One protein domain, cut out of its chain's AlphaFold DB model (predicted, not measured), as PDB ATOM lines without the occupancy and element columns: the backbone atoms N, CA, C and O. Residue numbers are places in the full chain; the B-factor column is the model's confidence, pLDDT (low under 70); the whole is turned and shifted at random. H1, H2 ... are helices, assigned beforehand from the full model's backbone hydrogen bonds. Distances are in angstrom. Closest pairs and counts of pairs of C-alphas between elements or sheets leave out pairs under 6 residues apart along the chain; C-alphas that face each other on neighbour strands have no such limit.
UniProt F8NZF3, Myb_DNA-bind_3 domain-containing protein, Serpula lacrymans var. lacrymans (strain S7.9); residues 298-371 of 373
ATOM      1  N   SER A 298     228.787 135.931 189.965       83.94
ATOM      2  CA  SER A 298     228.529 135.241 191.231       83.94
ATOM      3  C   SER A 298     229.813 134.712 191.882       83.94
ATOM      4  O   SER A 298     230.004 134.918 193.079       83.94
ATOM      5  N   SER A 299     230.727 134.091 191.119       87.38
ATOM      6  CA  SER A 299     231.995 133.604 191.685       87.38
ATOM      7  C   SER A 299     232.957 134.737 192.043       87.38
ATOM      8  O   SER A 299     233.688 134.612 193.020       87.38
ATOM      9  N   PHE A 300     232.916 135.868 191.328       89.94
ATOM     10  CA  PHE A 300     233.644 137.087 191.690       89.94
ATOM     11  C   PHE A 300     233.145 137.687 193.013       89.94
ATOM     12  O   PHE A 300     233.952 137.973 193.897       89.94
ATOM     13  N   ILE A 301     231.826 137.868 193.157       87.50
ATOM     14  CA  ILE A 301     231.200 138.469 194.348       87.50
ATOM     15  C   ILE A 301     231.439 137.581 195.576       87.50
ATOM     16  O   ILE A 301     231.807 138.087 196.632       87.50
ATOM     17  N   SER A 302     231.348 136.255 195.415       86.56
ATOM     18  CA  SER A 302     231.581 135.272 196.481       86.56
ATOM     19  C   SER A 302     233.007 135.267 197.063       86.56
ATOM     20  O   SER A 302     233.249 134.561 198.040       86.56
ATOM     21  N   ARG A 303     233.962 136.027 196.503       89.12
ATOM     22  CA  ARG A 303     235.301 136.217 197.099       89.12
ATOM     23  C   ARG A 303     235.321 137.258 198.221       89.12
ATOM     24  O   ARG A 303     236.318 137.360 198.932       89.12
ATOM     25  N   TYR A 304     234.257 138.045 198.364       87.25
ATOM     26  CA  TYR A 304     234.148 139.106 199.359       87.25
ATOM     27  C   TYR A 304     233.167 138.675 200.453       87.25
ATOM     28  O   TYR A 304     231.956 138.810 200.311       87.25
ATOM     29  N   ASN A 305     233.700 138.180 201.574       80.31
ATOM     30  CA  ASN A 305     232.927 137.729 202.745       80.31
ATOM     31  C   ASN A 305     232.320 138.899 203.559       80.31
ATOM     32  O   ASN A 305     232.217 138.829 204.782       80.31
ATOM     33  N   PHE A 306     231.986 140.008 202.901       82.75
ATOM     34  CA  PHE A 306     231.484 141.234 203.509       82.75
ATOM     35  C   PHE A 306     230.538 141.967 202.557       82.75
ATOM     36  O   PHE A 306     230.633 141.851 201.337       82.75
ATOM     37  N   ASP A 307     229.661 142.793 203.122       84.31
ATOM     38  CA  ASP A 307     228.822 143.699 202.342       84.31
ATOM     39  C   ASP A 307     229.693 144.772 201.662       84.31
ATOM     40  O   ASP A 307     230.283 145.631 202.326       84.31
ATOM     41  N   ILE A 308     229.778 144.695 200.332       84.62
ATOM     42  CA  ILE A 308     230.556 145.599 199.475       84.62
ATOM     43  C   ILE A 308     229.994 147.032 199.527       84.62
ATOM     44  O   ILE A 308     230.763 147.996 199.515       84.62
ATOM     45  N   ALA A 309     228.672 147.198 199.638       80.88
ATOM     46  CA  ALA A 309     228.021 148.507 199.681       80.88
ATOM     47  C   ALA A 309     228.265 149.245 201.011       80.88
ATOM     48  O   ALA A 309     228.164 150.469 201.055       80.88
ATOM     49  N   LYS A 310     228.647 148.525 202.076       84.88
ATOM     50  CA  LYS A 310     229.035 149.096 203.379       84.88
ATOM     51  C   LYS A 310     230.537 149.395 203.521       84.88
ATOM     52  O   LYS A 310     230.953 149.881 204.570       84.88
ATOM     53  N   GLN A 311     231.366 149.102 202.514       86.88
ATOM     54  CA  GLN A 311     232.810 149.349 202.601       86.88
ATOM     55  C   GLN A 311     233.184 150.822 202.364       86.88
ATOM     56  O   GLN A 311     232.515 151.509 201.596       86.88
ATOM     57  N   PRO A 312     234.309 151.304 202.928       82.56
ATOM     58  CA  PRO A 312     234.896 152.589 202.564       82.56
ATOM     59  C   PRO A 312     235.107 152.752 201.050       82.56
ATOM     60  O   PRO A 312     235.523 151.825 200.351       82.56
ATOM     61  N   SER A 313     234.926 153.980 200.561       81.75
ATOM     62  CA  SER A 313     234.945 154.343 199.132       81.75
ATOM     63  C   SER A 313     236.204 153.922 198.360       81.75
ATOM     64  O   SER A 313     236.141 153.656 197.158       81.75
ATOM     65  N   HIS A 314     237.357 153.814 199.027       80.44
ATOM     66  CA  HIS A 314     238.594 153.325 198.416       80.44
ATOM     67  C   HIS A 314     238.590 151.800 198.188       80.44
ATOM     68  O   HIS A 314     239.125 151.338 197.181       80.44
ATOM     69  N   ILE A 315     237.939 151.026 199.065       87.00
ATOM     70  CA  ILE A 315     237.761 149.573 198.918       87.00
ATOM     71  C   ILE A 315     236.742 149.293 197.809       87.00
ATOM     72  O   ILE A 315     237.029 148.514 196.902       87.00
ATOM     73  N   GLN A 316     235.608 150.002 197.809       88.00
ATOM     74  CA  GLN A 316     234.601 149.930 196.741       88.00
ATOM     75  C   GLN A 316     235.218 150.195 195.357       88.00
ATOM     76  O   GLN A 316     235.010 149.426 194.419       88.00
ATOM     77  N   ARG A 317     236.058 151.236 195.238       87.81
ATOM     78  CA  ARG A 317     236.828 151.533 194.017       87.81
ATOM     79  C   ARG A 317     237.773 150.397 193.622       87.81
ATOM     80  O   ARG A 317     237.796 150.036 192.450       87.81
ATOM     81  N   GLY A 318     238.513 149.815 194.568       89.31
ATOM     82  CA  GLY A 318     239.381 148.661 194.304       89.31
ATOM     83  C   GLY A 318     238.612 147.464 193.737       89.31
ATOM     84  O   GLY A 318     238.989 146.925 192.697       89.31
ATOM     85  N   ILE A 319     237.484 147.111 194.360       91.81
ATOM     86  CA  ILE A 319     236.615 146.004 193.932       91.81
ATOM     87  C   ILE A 319     236.015 146.279 192.546       91.81
ATOM     88  O   ILE A 319     236.032 145.400 191.687       91.81
ATOM     89  N   ALA A 320     235.545 147.502 192.277       92.19
ATOM     90  CA  ALA A 320     234.994 147.867 190.971       92.19
ATOM     91  C   ALA A 320     236.042 147.826 189.843       92.19
ATOM     92  O   ALA A 320     235.731 147.395 188.732       92.19
ATOM     93  N   ILE A 321     237.289 148.223 190.123       90.00
ATOM     94  CA  ILE A 321     238.410 148.116 189.175       90.00
ATOM     95  C   ILE A 321     238.739 146.645 188.896       90.00
ATOM     96  O   ILE A 321     238.901 146.267 187.736       90.00
ATOM     97  N   GLN A 322     238.782 145.804 189.930       90.69
ATOM     98  CA  GLN A 322     239.051 144.377 189.771       90.69
ATOM     99  C   GLN A 322     237.921 143.667 188.997       90.69
ATOM    100  O   GLN A 322     238.180 142.897 188.074       90.69
ATOM    101  N   ALA A 323     236.659 144.003 189.280       91.31
ATOM    102  CA  ALA A 323     235.502 143.533 188.517       91.31
ATOM    103  C   ALA A 323     235.557 143.965 187.043       91.31
ATOM    104  O   ALA A 323     235.198 143.189 186.163       91.31
ATOM    105  N   LEU A 324     236.004 145.194 186.764       89.38
ATOM    106  CA  LEU A 324     236.153 145.712 185.400       89.38
ATOM    107  C   LEU A 324     237.214 144.948 184.591       89.38
ATOM    108  O   LEU A 324     237.051 144.779 183.384       89.38
ATOM    109  N   GLN A 325     238.271 144.469 185.248       86.12
ATOM    110  CA  GLN A 325     239.311 143.651 184.621       86.12
ATOM    111  C   GLN A 325     238.842 142.212 184.371       86.12
ATOM    112  O   GLN A 325     239.046 141.684 183.282       86.12
ATOM    113  N   GLU A 326     238.193 141.583 185.354       86.69
ATOM    114  CA  GLU A 326     237.834 140.159 185.297       86.69
ATOM    115  C   GLU A 326     236.511 139.901 184.546       86.69
ATOM    116  O   GLU A 326     236.476 139.173 183.549       86.69
ATOM    117  N   LEU A 327     235.418 140.542 184.976       86.69
ATOM    118  CA  LEU A 327     234.050 140.293 184.487       86.69
ATOM    119  C   LEU A 327     233.705 141.029 183.186       86.69
ATOM    120  O   LEU A 327     232.585 140.924 182.682       86.69
ATOM    121  N   ASN A 328     234.630 141.851 182.694       85.56
ATOM    122  CA  ASN A 328     234.387 142.820 181.634       85.56
ATOM    123  C   ASN A 328     235.586 142.946 180.667       85.56
ATOM    124  O   ASN A 328     235.693 143.929 179.936       85.56
ATOM    125  N   HIS A 329     236.438 141.914 180.598       79.44
ATOM    126  CA  HIS A 329     237.608 141.820 179.714       79.44
ATOM    127  C   HIS A 329     237.297 142.022 178.213       79.44
ATOM    128  O   HIS A 329     238.138 142.537 177.482       79.44
ATOM    129  N   GLU A 330     236.081 141.689 177.760       79.31
ATOM    130  CA  GLU A 330     235.576 141.950 176.397       79.31
ATOM    131  C   GLU A 330     235.583 143.446 176.018       79.31
ATOM    132  O   GLU A 330     235.612 143.809 174.840       79.31
ATOM    133  N   LEU A 331     235.545 144.348 177.006       78.25
ATOM    134  CA  LEU A 331     235.714 145.774 176.763       78.25
ATOM    135  C   LEU A 331     237.180 146.060 176.462       78.25
ATOM    136  O   LEU A 331     238.009 146.103 177.366       78.25
ATOM    137  N   GLY A 332     237.485 146.334 175.193       79.19
ATOM    138  CA  GLY A 332     238.812 146.785 174.781       79.19
ATOM    139  C   GLY A 332     239.308 147.981 175.608       79.19
ATOM    140  O   GLY A 332     238.531 148.870 175.974       79.19
ATOM    141  N   ILE A 333     240.619 148.008 175.869       82.12
ATOM    142  CA  ILE A 333     241.298 148.897 176.831       82.12
ATOM    143  C   ILE A 333     240.811 150.365 176.836       82.12
ATOM    144  O   ILE A 333     240.582 150.883 177.929       82.12
ATOM    145  N   PRO A 334     240.560 151.056 175.698       82.25
ATOM    146  CA  PRO A 334     240.056 152.434 175.720       82.25
ATOM    147  C   PRO A 334     238.730 152.610 176.483       82.25
ATOM    148  O   PRO A 334     238.519 153.636 177.130       82.25
ATOM    149  N   LYS A 335     237.843 151.603 176.453       83.44
ATOM    150  CA  LYS A 335     236.562 151.619 177.174       83.44
ATOM    151  C   LYS A 335     236.750 151.369 178.675       83.44
ATOM    152  O   LYS A 335     236.145 152.085 179.472       83.44
ATOM    153  N   GLN A 336     237.637 150.446 179.061       84.81
ATOM    154  CA  GLN A 336     238.019 150.248 180.470       84.81
ATOM    155  C   GLN A 336     238.650 151.520 181.056       84.81
ATOM    156  O   GLN A 336     238.263 151.970 182.131       84.81
ATOM    157  N   VAL A 337     239.558 152.165 180.316       85.62
ATOM    158  CA  VAL A 337     240.184 153.432 180.727       85.62
ATOM    159  C   VAL A 337     239.145 154.552 180.865       85.62
ATOM    160  O   VAL A 337     239.235 155.338 181.809       85.62
ATOM    161  N   LYS A 338     238.128 154.624 179.992       87.94
ATOM    162  CA  LYS A 338     237.032 155.604 180.128       87.94
ATOM    163  C   LYS A 338     236.212 155.374 181.407       87.94
ATOM    164  O   LYS A 338     235.917 156.343 182.101       87.94
ATOM    165  N   LEU A 339     235.905 154.120 181.748       88.69
ATOM    166  CA  LEU A 339     235.227 153.759 183.003       88.69
ATOM    167  C   LEU A 339     236.083 154.061 184.240       88.69
ATOM    168  O   LEU A 339     235.571 154.630 185.199       88.69
ATOM    169  N   LEU A 340     237.389 153.784 184.203       89.44
ATOM    170  CA  LEU A 340     238.312 154.103 185.299       89.44
ATOM    171  C   LEU A 340     238.312 155.606 185.635       89.44
ATOM    172  O   LEU A 340     238.227 155.977 186.803       89.44
ATOM    173  N   HIS A 341     238.318 156.481 184.621       86.81
ATOM    174  CA  HIS A 341     238.212 157.934 184.822       86.81
ATOM    175  C   HIS A 341     236.857 158.372 185.409       86.81
ATOM    176  O   HIS A 341     236.794 159.389 186.102       86.81
ATOM    177  N   ILE A 342     235.776 157.629 185.140       88.88
ATOM    178  CA  ILE A 342     234.458 157.863 185.748       88.88
ATOM    179  C   ILE A 342     234.494 157.429 187.220       88.88
ATOM    180  O   ILE A 342     234.178 158.237 188.090       88.88
ATOM    181  N   PHE A 343     234.985 156.220 187.518       90.31
ATOM    182  CA  PHE A 343     235.146 155.709 188.884       90.31
ATOM    183  C   PHE A 343     236.067 156.582 189.751       90.31
ATOM    184  O   PHE A 343     235.795 156.767 190.935       90.31
ATOM    185  N   GLU A 344     237.125 157.177 189.185       83.75
ATOM    186  CA  GLU A 344     237.957 158.163 189.890       83.75
ATOM    187  C   GLU A 344     237.165 159.420 190.295       83.75
ATOM    188  O   GLU A 344     237.387 159.965 191.384       83.75
ATOM    189  N   ARG A 345     236.258 159.889 189.429       84.94
ATOM    190  CA  ARG A 345     235.571 161.184 189.546       84.94
ATOM    191  C   ARG A 345     234.268 161.118 190.345       84.94
ATOM    192  O   ARG A 345     233.980 162.052 191.086       84.94
ATOM    193  N   GLU A 346     233.507 160.038 190.209       87.44
ATOM    194  CA  GLU A 346     232.130 159.902 190.697       87.44
ATOM    195  C   GLU A 346     231.966 158.599 191.485       87.44
ATOM    196  O   GLU A 346     231.921 157.518 190.903       87.44
ATOM    197  N   ILE A 347     231.858 158.686 192.819       84.75
ATOM    198  CA  ILE A 347     231.647 157.493 193.658       84.75
ATOM    199  C   ILE A 347     230.296 156.821 193.368       84.75
ATOM    200  O   ILE A 347     230.271 155.618 193.164       84.75
ATOM    201  N   GLY A 348     229.226 157.591 193.133       87.06
ATOM    202  CA  GLY A 348     227.918 157.041 192.751       87.06
ATOM    203  C   GLY A 348     227.926 156.200 191.465       87.06
ATOM    204  O   GLY A 348     227.074 155.332 191.293       87.06
ATOM    205  N   ALA A 349     228.900 156.402 190.569       90.12
ATOM    206  CA  ALA A 349     229.087 155.545 189.396       90.12
ATOM    207  C   ALA A 349     229.765 154.208 189.750       90.12
ATOM    208  O   ALA A 349     229.472 153.191 189.126       90.12
ATOM    209  N   VAL A 350     230.628 154.196 190.772       91.19
ATOM    210  CA  VAL A 350     231.174 152.977 191.389       91.19
ATOM    211  C   VAL A 350     230.048 152.209 192.078       91.19
ATOM    212  O   VAL A 350     229.858 151.035 191.788       91.19
ATOM    213  N   ASP A 351     229.242 152.885 192.901       88.38
ATOM    214  CA  ASP A 351     228.121 152.279 193.633       88.38
ATOM    215  C   ASP A 351     227.087 151.666 192.672       88.38
ATOM    216  O   ASP A 351     226.683 150.513 192.821       88.38
ATOM    217  N   THR A 352     226.717 152.405 191.618       91.19
ATOM    218  CA  THR A 352     225.816 151.923 190.556       91.19
ATOM    219  C   THR A 352     226.386 150.688 189.854       91.19
ATOM    220  O   THR A 352     225.672 149.708 189.654       91.19
ATOM    221  N   TYR A 353     227.678 150.700 189.516       92.44
ATOM    222  CA  TYR A 353     228.352 149.571 188.875       92.44
ATOM    223  C   TYR A 353     228.432 148.329 189.778       92.44
ATOM    224  O   TYR A 353     228.204 147.215 189.304       92.44
ATOM    225  N   LEU A 354     228.715 148.517 191.073       91.88
ATOM    226  CA  LEU A 354     228.780 147.446 192.071       91.88
ATOM    227  C   LEU A 354     227.401 146.807 192.298       91.88
ATOM    228  O   LEU A 354     227.280 145.585 192.252       91.88
ATOM    229  N   ASN A 355     226.346 147.616 192.419       90.31
ATOM    230  CA  ASN A 355     224.964 147.126 192.498       90.31
ATOM    231  C   ASN A 355     224.540 146.349 191.232       90.31
ATOM    232  O   ASN A 355     223.735 145.423 191.305       90.31
ATOM    233  N   MET A 356     225.120 146.667 190.068       92.00
ATOM    234  CA  MET A 356     224.895 145.946 188.807       92.00
ATOM    235  C   MET A 356     225.783 144.699 188.615       92.00
ATOM    236  O   MET A 356     225.697 144.053 187.568       92.00
ATOM    237  N   LEU A 357     226.622 144.295 189.580       89.00
ATOM    238  CA  LEU A 357     227.438 143.078 189.432       89.00
ATOM    239  C   LEU A 357     226.574 141.824 189.226       89.00
ATOM    240  O   LEU A 357     226.862 141.036 188.326       89.00
ATOM    241  N   HIS A 358     225.470 141.692 189.966       85.44
ATOM    242  CA  HIS A 358     224.519 140.582 189.820       85.44
ATOM    243  C   HIS A 358     223.746 140.600 188.483       85.44
ATOM    244  O   HIS A 358     223.289 139.557 188.027       85.44
ATOM    245  N   ALA A 359     223.614 141.762 187.833       87.50
ATOM    246  CA  ALA A 359     222.778 141.961 186.648       87.50
ATOM    247  C   ALA A 359     223.632 142.200 185.388       87.50
ATOM    248  O   ALA A 359     223.786 143.332 184.927       87.50
ATOM    249  N   THR A 360     224.204 141.129 184.826       86.00
ATOM    250  CA  THR A 360     225.186 141.174 183.720       86.00
ATOM    251  C   THR A 360     224.772 142.048 182.537       86.00
ATOM    252  O   THR A 360     225.556 142.898 182.109       86.00
ATOM    253  N   ASP A 361     223.553 141.888 182.023       86.25
ATOM    254  CA  ASP A 361     223.120 142.617 180.825       86.25
ATOM    255  C   ASP A 361     222.780 144.078 181.124       86.25
ATOM    256  O   ASP A 361     223.100 144.957 180.325       86.25
ATOM    257  N   LEU A 362     222.260 144.366 182.323       87.62
ATOM    258  CA  LEU A 362     222.089 145.735 182.810       87.62
ATOM    259  C   LEU A 362     223.450 146.429 182.972       87.62
ATOM    260  O   LEU A 362     223.613 147.554 182.504       87.62
ATOM    261  N   ARG A 363     224.459 145.741 183.529       91.06
ATOM    262  CA  ARG A 363     225.843 146.238 183.629       91.06
ATOM    263  C   ARG A 363     226.436 146.517 182.247       91.06
ATOM    264  O   ARG A 363     226.984 147.595 182.022       91.06
ATOM    265  N   ARG A 364     226.291 145.585 181.295       87.44
ATOM    266  CA  ARG A 364     226.743 145.744 179.899       87.44
ATOM    267  C   ARG A 364     226.036 146.912 179.194       87.44
ATOM    268  O   ARG A 364     226.705 147.719 178.546       87.44
ATOM    269  N   ALA A 365     224.721 147.062 179.356       87.19
ATOM    270  CA  ALA A 365     223.944 148.164 178.786       87.19
ATOM    271  C   ALA A 365     224.310 149.526 179.406       87.19
ATOM    272  O   ALA A 365     224.507 150.504 178.681       87.19
ATOM    273  N   TRP A 366     224.484 149.582 180.728       89.31
ATOM    274  CA  TRP A 366     224.922 150.773 181.454       89.31
ATOM    275  C   TRP A 366     226.312 151.224 180.984       89.31
ATOM    276  O   TRP A 366     226.472 152.369 180.563       89.31
ATOM    277  N   ILE A 367     227.285 150.309 180.894       88.25
ATOM    278  CA  ILE A 367     228.610 150.572 180.295       88.25
ATOM    279  C   ILE A 367     228.500 151.059 178.837       88.25
ATOM    280  O   ILE A 367     229.237 151.956 178.412       88.25
ATOM    281  N   SER A 368     227.583 150.482 178.053       84.69
ATOM    282  CA  SER A 368     227.342 150.888 176.662       84.69
ATOM    283  C   SER A 368     226.918 152.358 176.568       84.69
ATOM    284  O   SER A 368     227.409 153.076 175.698       84.69
ATOM    285  N   SER A 369     226.116 152.861 177.517       83.25
ATOM    286  CA  SER A 369     225.687 154.271 177.542       83.25
ATOM    287  C   SER A 369     226.856 155.268 177.625       83.25
ATOM    288  O   SER A 369     226.837 156.289 176.941       83.25
ATOM    289  N   PHE A 370     227.929 154.940 178.356       74.94
ATOM    290  CA  PHE A 370     229.141 155.772 178.430       74.94
ATOM    291  C   PHE A 370     230.103 155.564 177.256       74.94
ATOM    292  O   PHE A 370     231.062 156.327 177.110       74.94
ATOM    293  N   THR A 371     229.913 154.524 176.440       66.00
ATOM    294  CA  THR A 371     230.872 154.112 175.398       66.00
ATOM    295  C   THR A 371     230.317 154.146 173.974       66.00
ATOM    296  O   THR A 371     231.059 153.821 173.046       66.00
TER     297      THR A 371
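This is residues 298 to 371 of the 373 residues of the protein "Myb_DNA-bind_3 domain-containing protein" of Serpula lacrymans var. lacrymans (strain S7.9) (UniProt F8NZF3). A helical hairpin, H2 and H3 side by side, makes one layer, and the H4 and H5 pair makes a second; H4 crosses H2, and the last residues of H5 reach the first part of H3. The one-turn helix H1 and the long link after it lie at one end of the domain, at the side of H2 away from H3. The printed part has 74 residues, with five named helices in the order H1, H2, H3, H4, H5 and no named strand; the class is all helix. The whole is compact, with a radius of gyration of the C-alphas of 11.4 A, and spans 31 by 25 by 18 A.

H2, residues 313 to 326, is the longest helix. It forms a helical hairpin with H3, residues 333 to 345: they touch at a shallow tilt of 10 degrees, opposite ways, and their closest C-alphas, those of Arg 317 and Phe 343, are 6.8 A apart. H2 also touches H4, residues 347 to 355, at a steep tilt of 53 degrees, the same way, with the C-alphas of Ala 320 and Leu 354 closest at 6.3 A. H3 is the hub, touching three helices. With residues 342 to 343 alone it touches H4, only just, with 3 pairs of C-alphas within 8 A, and only at the corner by their link; Phe 343 and Val 350 have the closest C-alphas, 5.4 A apart. H5, residues 360 to 371, touches H3 about perpendicular, at 88 degrees, through residues 367 to 371 of H5 and 335 to 339 of H3; the closest C-alphas are those of Lys 335 and Thr 371, at 6.5 A. H4 and H5 are close but not clearly touching, with the C-alphas of Tyr 353 and Arg 363 closest at 6.7 A. H1, residues 298 to 301, is close to H2 but not clearly touching, with the C-alphas of Phe 300 and Ala 323 closest at 7.4 A; H2 and H5 are apart. Every O i to N i+4 pair is within hydrogen-bond range in H2, H3 and H4, and 7 of 8 in H5; H1 is too short for such a pair.

H2 measures 20.0 A from C-alpha 313 at (234.945, 154.343, 199.132) to C-alpha 326. H3 measures 18.6 A, H5 16.4 A and H4 12.4 A. H1 begins at C-alpha 298, (228.529, 135.241, 191.231), and H5 ends at C-alpha 371, (230.872, 154.112, 175.398).

The two C-alphas farthest apart, those of Asn 305 and Thr 371, are 31.9 A apart. The printed part has no cut. The link from H1 to H2, with 11 residues, is long. Mean pLDDT of the printed part is 86.2, and residue 371 is under 70.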